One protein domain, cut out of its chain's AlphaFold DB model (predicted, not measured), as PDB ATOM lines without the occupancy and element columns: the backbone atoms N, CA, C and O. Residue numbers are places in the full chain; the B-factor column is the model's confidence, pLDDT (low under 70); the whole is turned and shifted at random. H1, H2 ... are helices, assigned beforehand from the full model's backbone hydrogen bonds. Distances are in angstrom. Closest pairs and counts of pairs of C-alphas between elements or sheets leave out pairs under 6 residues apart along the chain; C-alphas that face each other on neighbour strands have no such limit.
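What this domain is: This is residues 1 to 67 of the 164 residues of an uncharacterized protein of Planctomycetes bacterium (UniProt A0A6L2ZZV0). A compact head sits at the end of a long arm: residues 1 to 22, with helix H1 in them, stick out from a body in which a looping stretch, residues 37 to 67, folds back beside helix H2. The arm makes most of the length, and the body without it spans 25 by 19 by 19 A. The printed part has 67 residues with two named helices, H1 then H2, and no named strand; its class is all helix, though under half of the residues, 27 of 67, are in named elements. The whole is extended, with a radius of gyration of the C-alphas of 19.1 A and spans of 66 by 21 by 19 A.

How they stand to each other: Residues 1 to 22 stand free, and of these residues 5 to 16 belong to H1. A tight link of 5 residues joins H1 to H2, residues 22 to 36. H1 and H2 are apart, with no C-alpha of the one within 8 A of the other. Of the O i to N i+4 pairs, 6 of 8 are within hydrogen-bond range in H1 and 10 of 11 in H2.

Where its parts are: H1 runs from Asp 5, C-alpha at (11.456, 63.560, 43.357), to Leu 16, 17.6 A from first to last C-alpha. H2 runs from Pro 22, C-alpha at (22.102, 36.584, 44.262), to Ile 36, C-alpha at (41.880, 27.849, 46.875), over 21.8 A. Residues 37 to 67 hold no named element.

The domain as a whole: The C-alphas of Met 1 and Gly 45, the two farthest apart, are 66.5 A apart. The printed part has no cut, and it begins at the chain's first residue. The mean pLDDT of the printed part is 82.5; residues 1 to 19 are under 70, and H1 has a mean of 58.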
ATOM      1  N   MET A   1       4.169  72.278  37.762       51.34
ATOM      2  CA  MET A   1       5.234  71.812  38.673       51.34
ATOM      3  C   MET A   1       5.236  70.296  38.626       51.34
ATOM      4  O   MET A   1       4.318  69.676  39.141       51.34
ATOM      5  N   VAL A   2       6.164  69.728  37.856       54.34
ATOM      6  CA  VAL A   2       6.300  68.278  37.663       54.34
ATOM      7  C   VAL A   2       7.104  67.728  38.839       54.34
ATOM      8  O   VAL A   2       8.084  68.340  39.246       54.34
ATOM      9  N   ASN A   3       6.638  66.622  39.410       53.75
ATOM     10  CA  ASN A   3       7.154  66.007  40.632       53.75
ATOM     11  C   ASN A   3       8.495  65.298  40.337       53.75
ATOM     12  O   ASN A   3       8.506  64.131  39.941       53.75
ATOM     13  N   VAL A   4       9.611  66.032  40.433       59.34
ATOM     14  CA  VAL A   4      10.970  65.559  40.086       59.34
ATOM     15  C   VAL A   4      11.450  64.459  41.049       59.34
ATOM     16  O   VAL A   4      12.096  63.504  40.618       59.34
ATOM     17  N   ASP A   5      10.997  64.481  42.304       58.22
ATOM     18  CA  ASP A   5      11.456  63.560  43.357       58.22
ATOM     19  C   ASP A   5      11.032  62.092  43.127       58.22
ATOM     20  O   ASP A   5      11.701  61.151  43.553       58.22
ATOM     21  N   ALA A   6       9.941  61.857  42.385       58.28
ATOM     22  CA  ALA A   6       9.467  60.506  42.063       58.28
ATOM     23  C   ALA A   6      10.194  59.867  40.862       58.28
ATOM     24  O   ALA A   6      10.012  58.674  40.584       58.28
ATOM     25  N   ALA A   7      10.961  60.642  40.092       57.53
ATOM     26  CA  ALA A   7      11.770  60.122  38.990       57.53
ATOM     27  C   ALA A   7      13.131  59.612  39.496       57.53
ATOM     28  O   ALA A   7      13.573  58.544  39.075       57.53
ATOM     29  N   GLU A   8      13.728  60.303  40.470       59.53
ATOM     30  CA  GLU A   8      15.070  60.010  40.992       59.53
ATOM     31  C   GLU A   8      15.126  58.711  41.824       59.53
ATOM     32  O   GLU A   8      16.057  57.909  41.696       59.53
ATOM     33  N   GLY A   9      14.059  58.402  42.576       57.91
ATOM     34  CA  GLY A   9      13.933  57.130  43.302       57.91
ATOM     35  C   GLY A   9      13.817  55.890  42.399       57.91
ATOM     36  O   GLY A   9      14.252  54.802  42.780       57.91
ATOM     37  N   ARG A  10      13.289  56.039  41.173       58.75
ATOM     38  CA  ARG A  10      13.156  54.933  40.203       58.75
ATOM     39  C   ARG A  10      14.466  54.624  39.478       58.75
ATOM     40  O   ARG A  10      14.731  53.458  39.200       58.75
ATOM     41  N   SER A  11      15.316  55.624  39.239       59.09
ATOM     42  CA  SER A  11      16.667  55.412  38.696       59.09
ATOM     43  C   SER A  11      17.593  54.688  39.675       59.09
ATOM     44  O   SER A  11      18.371  53.835  39.252       59.09
ATOM     45  N   MET A  12      17.475  54.949  40.982       56.56
ATOM     46  CA  MET A  12      18.316  54.283  41.985       56.56
ATOM     47  C   MET A  12      17.911  52.813  42.200       56.56
ATOM     48  O   MET A  12      18.774  51.951  42.330       56.56
ATOM     49  N   GLN A  13      16.612  52.494  42.131       58.88
ATOM     50  CA  GLN A  13      16.130  51.105  42.149       58.88
ATOM     51  C   GLN A  13      16.495  50.324  40.878       58.88
ATOM     52  O   GLN A  13      16.795  49.138  40.971       58.88
ATOM     53  N   ALA A  14      16.525  50.965  39.706       57.28
ATOM     54  CA  ALA A  14      16.981  50.329  38.467       57.28
ATOM     55  C   ALA A  14      18.500  50.064  38.461       57.28
ATOM     56  O   ALA A  14      18.938  49.044  37.934       57.28
ATOM     57  N   ALA A  15      19.298  50.935  39.091       58.66
ATOM     58  CA  ALA A  15      20.733  50.716  39.278       58.66
ATOM     59  C   ALA A  15      21.026  49.581  40.279       58.66
ATOM     60  O   ALA A  15      21.925  48.780  40.039       58.66
ATOM     61  N   LEU A  16      20.221  49.456  41.343       56.94
ATOM     62  CA  LEU A  16      20.276  48.321  42.275       56.94
ATOM     63  C   LEU A  16      19.748  47.018  41.645       56.94
ATOM     64  O   LEU A  16      20.239  45.940  41.942       56.94
ATOM     65  N   ALA A  17      18.805  47.085  40.702       55.78
ATOM     66  CA  ALA A  17      18.367  45.917  39.927       55.78
ATOM     67  C   ALA A  17      19.419  45.429  38.905       55.78
ATOM     68  O   ALA A  17      19.310  44.314  38.397       55.78
ATOM     69  N   GLY A  18      20.436  46.252  38.618       54.34
ATOM     70  CA  GLY A  18      21.651  45.863  37.900       54.34
ATOM     71  C   GLY A  18      22.712  45.206  38.792       54.34
ATOM     72  O   GLY A  18      23.730  44.746  38.273       54.34
ATOM     73  N   GLU A  19      22.496  45.131  40.113       57.88
ATOM     74  CA  GLU A  19      23.322  44.313  40.996       57.88
ATOM     75  C   GLU A  19      23.109  42.842  40.636       57.88
ATOM     76  O   GLU A  19      21.988  42.333  40.624       57.88
ATOM     77  N   THR A  20      24.208  42.161  40.315       71.19
ATOM     78  CA  THR A  20      24.267  40.733  39.999       71.19
ATOM     79  C   THR A  20      23.310  39.926  40.871       71.19
ATOM     80  O   THR A  20      23.431  39.945  42.100       71.19
ATOM     81  N   SER A  21      22.371  39.219  40.219       84.12
ATOM     82  CA  SER A  21      21.413  38.321  40.874       84.12
ATOM     83  C   SER A  21      22.121  37.515  41.971       84.12
ATOM     84  O   SER A  21      23.245  37.051  41.735       84.12
ATOM     85  N   PRO A  22      21.505  37.328  43.154       84.38
ATOM     86  CA  PRO A  22      22.102  36.584  44.262       84.38
ATOM     87  C   PRO A  22      22.730  35.247  43.840       84.38
ATOM     88  O   PRO A  22      23.770  34.861  44.374       84.38
ATOM     89  N   ASP A  23      22.149  34.583  42.838       86.62
ATOM     90  CA  ASP A  23      22.646  33.326  42.278       86.62
ATOM     91  C   ASP A  23      23.973  33.484  41.520       86.62
ATOM     92  O   ASP A  23      24.875  32.660  41.673       86.62
ATOM     93  N   VAL A  24      24.127  34.562  40.741       87.56
ATOM     94  CA  VAL A  24      25.374  34.878  40.020       87.56
ATOM     95  C   VAL A  24      26.490  35.142  41.024       87.56
ATOM     96  O   VAL A  24      27.556  34.534  40.939       87.56
ATOM     97  N   ARG A  25      26.208  35.959  42.045       89.12
ATOM     98  CA  ARG A  25      27.165  36.262  43.117       89.12
ATOM     99  C   ARG A  25      27.553  35.010  43.908       89.12
ATOM    100  O   ARG A  25      28.723  34.824  44.228       89.12
ATOM    101  N   ASN A  26      26.599  34.128  44.220       90.69
ATOM    102  CA  ASN A  26      26.886  32.877  44.930       90.69
ATOM    103  C   ASN A  26      27.778  31.947  44.094       90.69
ATOM    104  O   ASN A  26      28.742  31.390  44.618       90.69
ATOM    105  N   ARG A  27      27.512  31.834  42.788       91.38
ATOM    106  CA  ARG A  27      28.337  31.044  41.866       91.38
ATOM    107  C   ARG A  27      29.775  31.563  41.788       91.38
ATOM    108  O   ARG A  27      30.706  30.759  41.819       91.38
ATOM    109  N   GLU A  28      29.968  32.879  41.712       92.25
ATOM    110  CA  GLU A  28      31.302  33.498  41.724       92.25
ATOM    111  C   GLU A  28      32.049  33.198  43.031       92.25
ATOM    112  O   GLU A  28      33.184  32.726  42.998       92.25
ATOM    113  N   LEU A  29      31.387  33.381  44.180       93.56
ATOM    114  CA  LEU A  29      31.961  33.082  45.495       93.56
ATOM    115  C   LEU A  29      32.297  31.595  45.665       93.56
ATOM    116  O   LEU A  29      33.333  31.265  46.238       93.56
ATOM    117  N   LEU A  30      31.443  30.695  45.169       94.00
ATOM    118  CA  LEU A  30      31.698  29.257  45.171       94.00
ATOM    119  C   LEU A  30      32.961  28.931  44.371       94.00
ATOM    120  O   LEU A  30      33.839  28.245  44.885       94.00
ATOM    121  N   THR A  31      33.045  29.444  43.142       93.19
ATOM    122  CA  THR A  31      34.174  29.228  42.221       93.19
ATOM    123  C   THR A  31      35.479  29.713  42.854       93.19
ATOM    124  O   THR A  31      36.478  28.996  42.862       93.19
ATOM    125  N   GLU A  32      35.459  30.905  43.451       94.12
ATOM    126  CA  GLU A  32      36.618  31.470  44.138       94.12
ATOM    127  C   GLU A  32      37.024  30.640  45.365       94.12
ATOM    128  O   GLU A  32      38.202  30.339  45.556       94.12
ATOM    129  N   PHE A  33      36.051  30.200  46.170       94.19
ATOM    130  CA  PHE A  33      36.304  29.385  47.354       94.19
ATOM    131  C   PHE A  33      36.946  28.037  47.003       94.19
ATOM    132  O   PHE A  33      37.947  27.660  47.613       94.19
ATOM    133  N   VAL A  34      36.412  27.313  46.015       95.31
ATOM    134  CA  VAL A  34      36.941  25.995  45.620       95.31
ATOM    135  C   VAL A  34      38.239  26.088  44.818       95.31
ATOM    136  O   VAL A  34      38.977  25.115  44.713       95.31
ATOM    137  N   ARG A  35      38.577  27.256  44.262       94.56
ATOM    138  CA  ARG A  35      39.881  27.472  43.618       94.56
ATOM    139  C   ARG A  35      41.035  27.324  44.612       94.56
ATOM    140  O   ARG A  35      42.085  26.784  44.263       94.56
ATOM    141  N   ILE A  36      40.837  27.803  45.840       94.81
ATOM    142  CA  ILE A  36      41.880  27.849  46.875       94.81
ATOM    143  C   ILE A  36      41.722  26.773  47.960       94.81
ATOM    144  O   ILE A  36      42.695  26.490  48.654       94.81
ATOM    145  N   ASN A  37      40.541  26.159  48.101       94.69
ATOM    146  CA  ASN A  37      40.266  25.128  49.108       94.69
ATOM    147  C   ASN A  37      39.979  23.766  48.467       94.69
ATOM    148  O   ASN A  37      39.199  23.669  47.520       94.69
ATOM    149  N   ASP A  38      40.529  22.701  49.051       95.31
ATOM    150  CA  ASP A  38      40.121  21.330  48.740       95.31
ATOM    151  C   ASP A  38      38.779  21.034  49.427       95.31
ATOM    152  O   ASP A  38      38.681  20.997  50.655       95.31
ATOM    153  N   ALA A  39      37.728  20.836  48.631       94.12
ATOM    154  CA  ALA A  39      36.381  20.551  49.114       94.12
ATOM    155  C   ALA A  39      35.840  19.301  48.402       94.12
ATOM    156  O   ALA A  39      35.549  19.366  47.205       94.12
ATOM    157  N   PRO A  40      35.707  18.150  49.086       95.50
ATOM    158  CA  PRO A  40      35.166  16.951  48.463       95.50
ATOM    159  C   PRO A  40      33.652  17.074  48.257       95.50
ATOM    160  O   PRO A  40      32.911  17.547  49.120       95.50
ATOM    161  N   CYS A  41      33.176  16.597  47.113       94.50
ATOM    162  CA  CYS A  41      31.760  16.439  46.823       94.50
ATOM    163  C   CYS A  41      31.112  15.461  47.818       94.50
ATOM    164  O   CYS A  41      31.535  14.313  47.920       94.50
ATOM    165  N   VAL A  42      30.029  15.865  48.489       92.00
ATOM    166  CA  VAL A  42      29.311  15.000  49.452       92.00
ATOM    167  C   VAL A  42      28.619  13.790  48.814       92.00
ATOM    168  O   VAL A  42      28.295  12.840  49.517       92.00
ATOM    169  N   ALA A  43      28.379  13.819  47.499       94.88
ATOM    170  CA  ALA A  43      27.704  12.736  46.784       94.88
ATOM    171  C   ALA A  43      28.676  11.687  46.217       94.88
ATOM    172  O   ALA A  43      28.399  10.498  46.312       94.88
ATOM    173  N   CYS A  44      29.798  12.111  45.620       96.62
ATOM    174  CA  CYS A  44      30.738  11.202  44.943       96.62
ATOM    175  C   CYS A  44      32.173  11.239  45.488       96.62
ATOM    176  O   CYS A  44      33.002  10.446  45.059       96.62
ATOM    177  N   GLY A  45      32.500  12.160  46.395       95.75
ATOM    178  CA  GLY A  45      33.844  12.306  46.960       95.75
ATOM    179  C   GLY A  45      34.862  13.013  46.058       95.75
ATOM    180  O   GLY A  45      35.970  13.279  46.516       95.75
ATOM    181  N   TYR A  46      34.511  13.365  44.813       95.25
ATOM    182  CA  TYR A  46      35.411  14.087  43.907       95.25
ATOM    183  C   TYR A  46      35.827  15.447  44.484       95.25
ATOM    184  O   TYR A  46      34.983  16.184  45.001       95.25
ATOM    185  N   ASN A  47      37.113  15.793  44.384       96.00
ATOM    186  CA  ASN A  47      37.619  17.078  44.860       96.00
ATOM    187  C   ASN A  47      37.164  18.202  43.920       96.00
ATOM    188  O   ASN A  47      37.529  18.223  42.750       96.00
ATOM    189  N   LEU A  48      36.393  19.156  44.442       96.06
ATOM    190  CA  LEU A  48      35.844  20.281  43.680       96.06
ATOM    191  C   LEU A  48      36.880  21.377  43.380       96.06
ATOM    192  O   LEU A  48      36.512  22.456  42.917       96.06
ATOM    193  N   ARG A  49      38.169  21.132  43.635       95.25
ATOM    194  CA  ARG A  49      39.227  22.098  43.355       95.25
ATOM    195  C   ARG A  49      39.222  22.520  41.883       95.25
ATOM    196  O   ARG A  49      39.198  21.679  40.989       95.25
ATOM    197  N   ASN A  50      39.313  23.828  41.643       91.75
ATOM    198  CA  ASN A  50      39.299  24.443  40.306       91.75
ATOM    199  C   ASN A  50      37.995  24.245  39.507       91.75
ATOM    200  O   ASN A  50      38.015  24.310  38.275       91.75
ATOM    201  N   LEU A  51      36.857  24.026  40.174       92.25
ATOM    202  CA  LEU A  51      35.556  24.031  39.504       92.25
ATOM    203  C   LEU A  51      35.315  25.389  38.820       92.25
ATOM    204  O   LEU A  51      35.524  26.430  39.433       92.25
ATOM    205  N   THR A  52      34.848  25.386  37.570       90.88
ATOM    206  CA  THR A  52      34.536  26.602  36.781       90.88
ATOM    207  C   THR A  52      33.044  26.963  36.790       90.88
ATOM    208  O   THR A  52      32.598  27.898  36.118       90.88
ATOM    209  N   GLY A  53      32.237  26.211  37.535       91.25
ATOM    210  CA  GLY A  53      30.792  26.374  37.595       91.25
ATOM    211  C   GLY A  53      30.200  25.828  38.886       91.25
ATOM    212  O   GLY A  53      30.913  25.530  39.834       91.25
ATOM    213  N   ASP A  54      28.878  25.700  38.910       93.50
ATOM    214  CA  ASP A  54      28.104  25.192  40.041       93.50
ATOM    215  C   ASP A  54      27.819  23.685  39.948       93.50
ATOM    216  O   ASP A  54      27.123  23.164  40.805       93.50
ATOM    217  N   VAL A  55      28.328  22.966  38.940       95.44
ATOM    218  CA  VAL A  55      27.981  21.559  38.666       95.44
ATOM    219  C   VAL A  55      29.191  20.643  38.832       95.44
ATOM    220  O   VAL A  55      30.258  20.921  38.290       95.44
ATOM    221  N   CYS A  56      29.021  19.523  39.539       95.75
ATOM    222  CA  CYS A  56      30.044  18.480  39.622       95.75
ATOM    223  C   CYS A  56      30.267  17.799  38.258       95.75
ATOM    224  O   CYS A  56      29.285  17.316  37.688       95.75
ATOM    225  N   PRO A  57      31.511  17.651  37.767       95.50
ATOM    226  CA  PRO A  57      31.778  16.950  36.508       95.50
ATOM    227  C   PRO A  57      31.500  15.441  36.582       95.50
ATOM    228  O   PRO A  57      31.165  14.840  35.570       95.50
ATOM    229  N   GLU A  58      31.604  14.841  37.772       96.75
ATOM    230  CA  GLU A  58      31.409  13.398  37.963       96.75
ATOM    231  C   GLU A  58      29.935  13.024  38.165       96.75
ATOM    232  O   GLU A  58      29.428  12.100  37.538       96.75
ATOM    233  N   CYS A  59      29.215  13.734  39.045       96.69
ATOM    234  CA  CYS A  59      27.845  13.356  39.421       96.69
ATOM    235  C   CYS A  59      26.742  14.273  38.873       96.69
ATOM    236  O   CYS A  59      25.567  13.967  39.049       96.69
ATOM    237  N   GLY A  60      27.082  15.410  38.259       96.00
ATOM    238  CA  GLY A  60      26.104  16.357  37.711       96.00
ATOM    239  C   GLY A  60      25.289  17.149  38.746       96.00
ATOM    240  O   GLY A  60      24.440  17.955  38.364       96.00
ATOM    241  N   ASN A  61      25.536  16.969  40.049       95.38
ATOM    242  CA  ASN A  61      24.837  17.720  41.094       95.38
ATOM    243  C   ASN A  61      25.262  19.190  41.117       95.38
ATOM    244  O   ASN A  61      26.444  19.507  40.961       95.38
ATOM    245  N   ARG A  62      24.287  20.072  41.370       93.62
ATOM    246  CA  ARG A  62      24.511  21.506  41.571       93.62
ATOM    247  C   ARG A  62      24.906  21.822  43.013       93.62
ATOM    248  O   ARG A  62      24.334  21.262  43.949       93.62
ATOM    249  N   PHE A  63      25.814  22.774  43.188       90.88
ATOM    250  CA  PHE A  63      26.276  23.279  44.474       90.88
ATOM    251  C   PHE A  63      26.013  24.772  44.613       90.88
ATOM    252  O   PHE A  63      26.103  25.538  43.660       90.88
ATOM    253  N   ALA A  64      25.737  25.184  45.843       91.38
ATOM    254  CA  ALA A  64      25.689  26.580  46.238       91.38
ATOM    255  C   ALA A  64      26.544  26.742  47.494       91.38
ATOM    256  O   ALA A  64      26.468  25.912  48.408       91.38
ATOM    257  N   LEU A  65      27.343  27.806  47.550       91.50
ATOM    258  CA  LEU A  65      28.137  28.114  48.726       91.50
ATOM    259  C   LEU A  65      27.187  28.489  49.869       91.50
ATOM    260  O   LEU A  65      26.368  29.407  49.756       91.50
ATOM    261  N   ARG A  66      27.291  27.754  50.977       89.69
ATOM    262  CA  ARG A  66      26.569  28.027  52.221       89.69
ATOM    263  C   ARG A  66      27.558  28.062  53.369       89.69
ATOM    264  O   ARG A  66      28.370  27.155  53.525       89.69
ATOM    265  N   VAL A  67      27.451  29.092  54.197       87.81
ATOM    266  CA  VAL A  67      28.222  29.188  55.436       87.81
ATOM    267  C   VAL A  67      27.512  28.344  56.490       87.81
ATOM    268  O   VAL A  67      26.421  28.686  56.944       87.81
TER     269      VAL A  67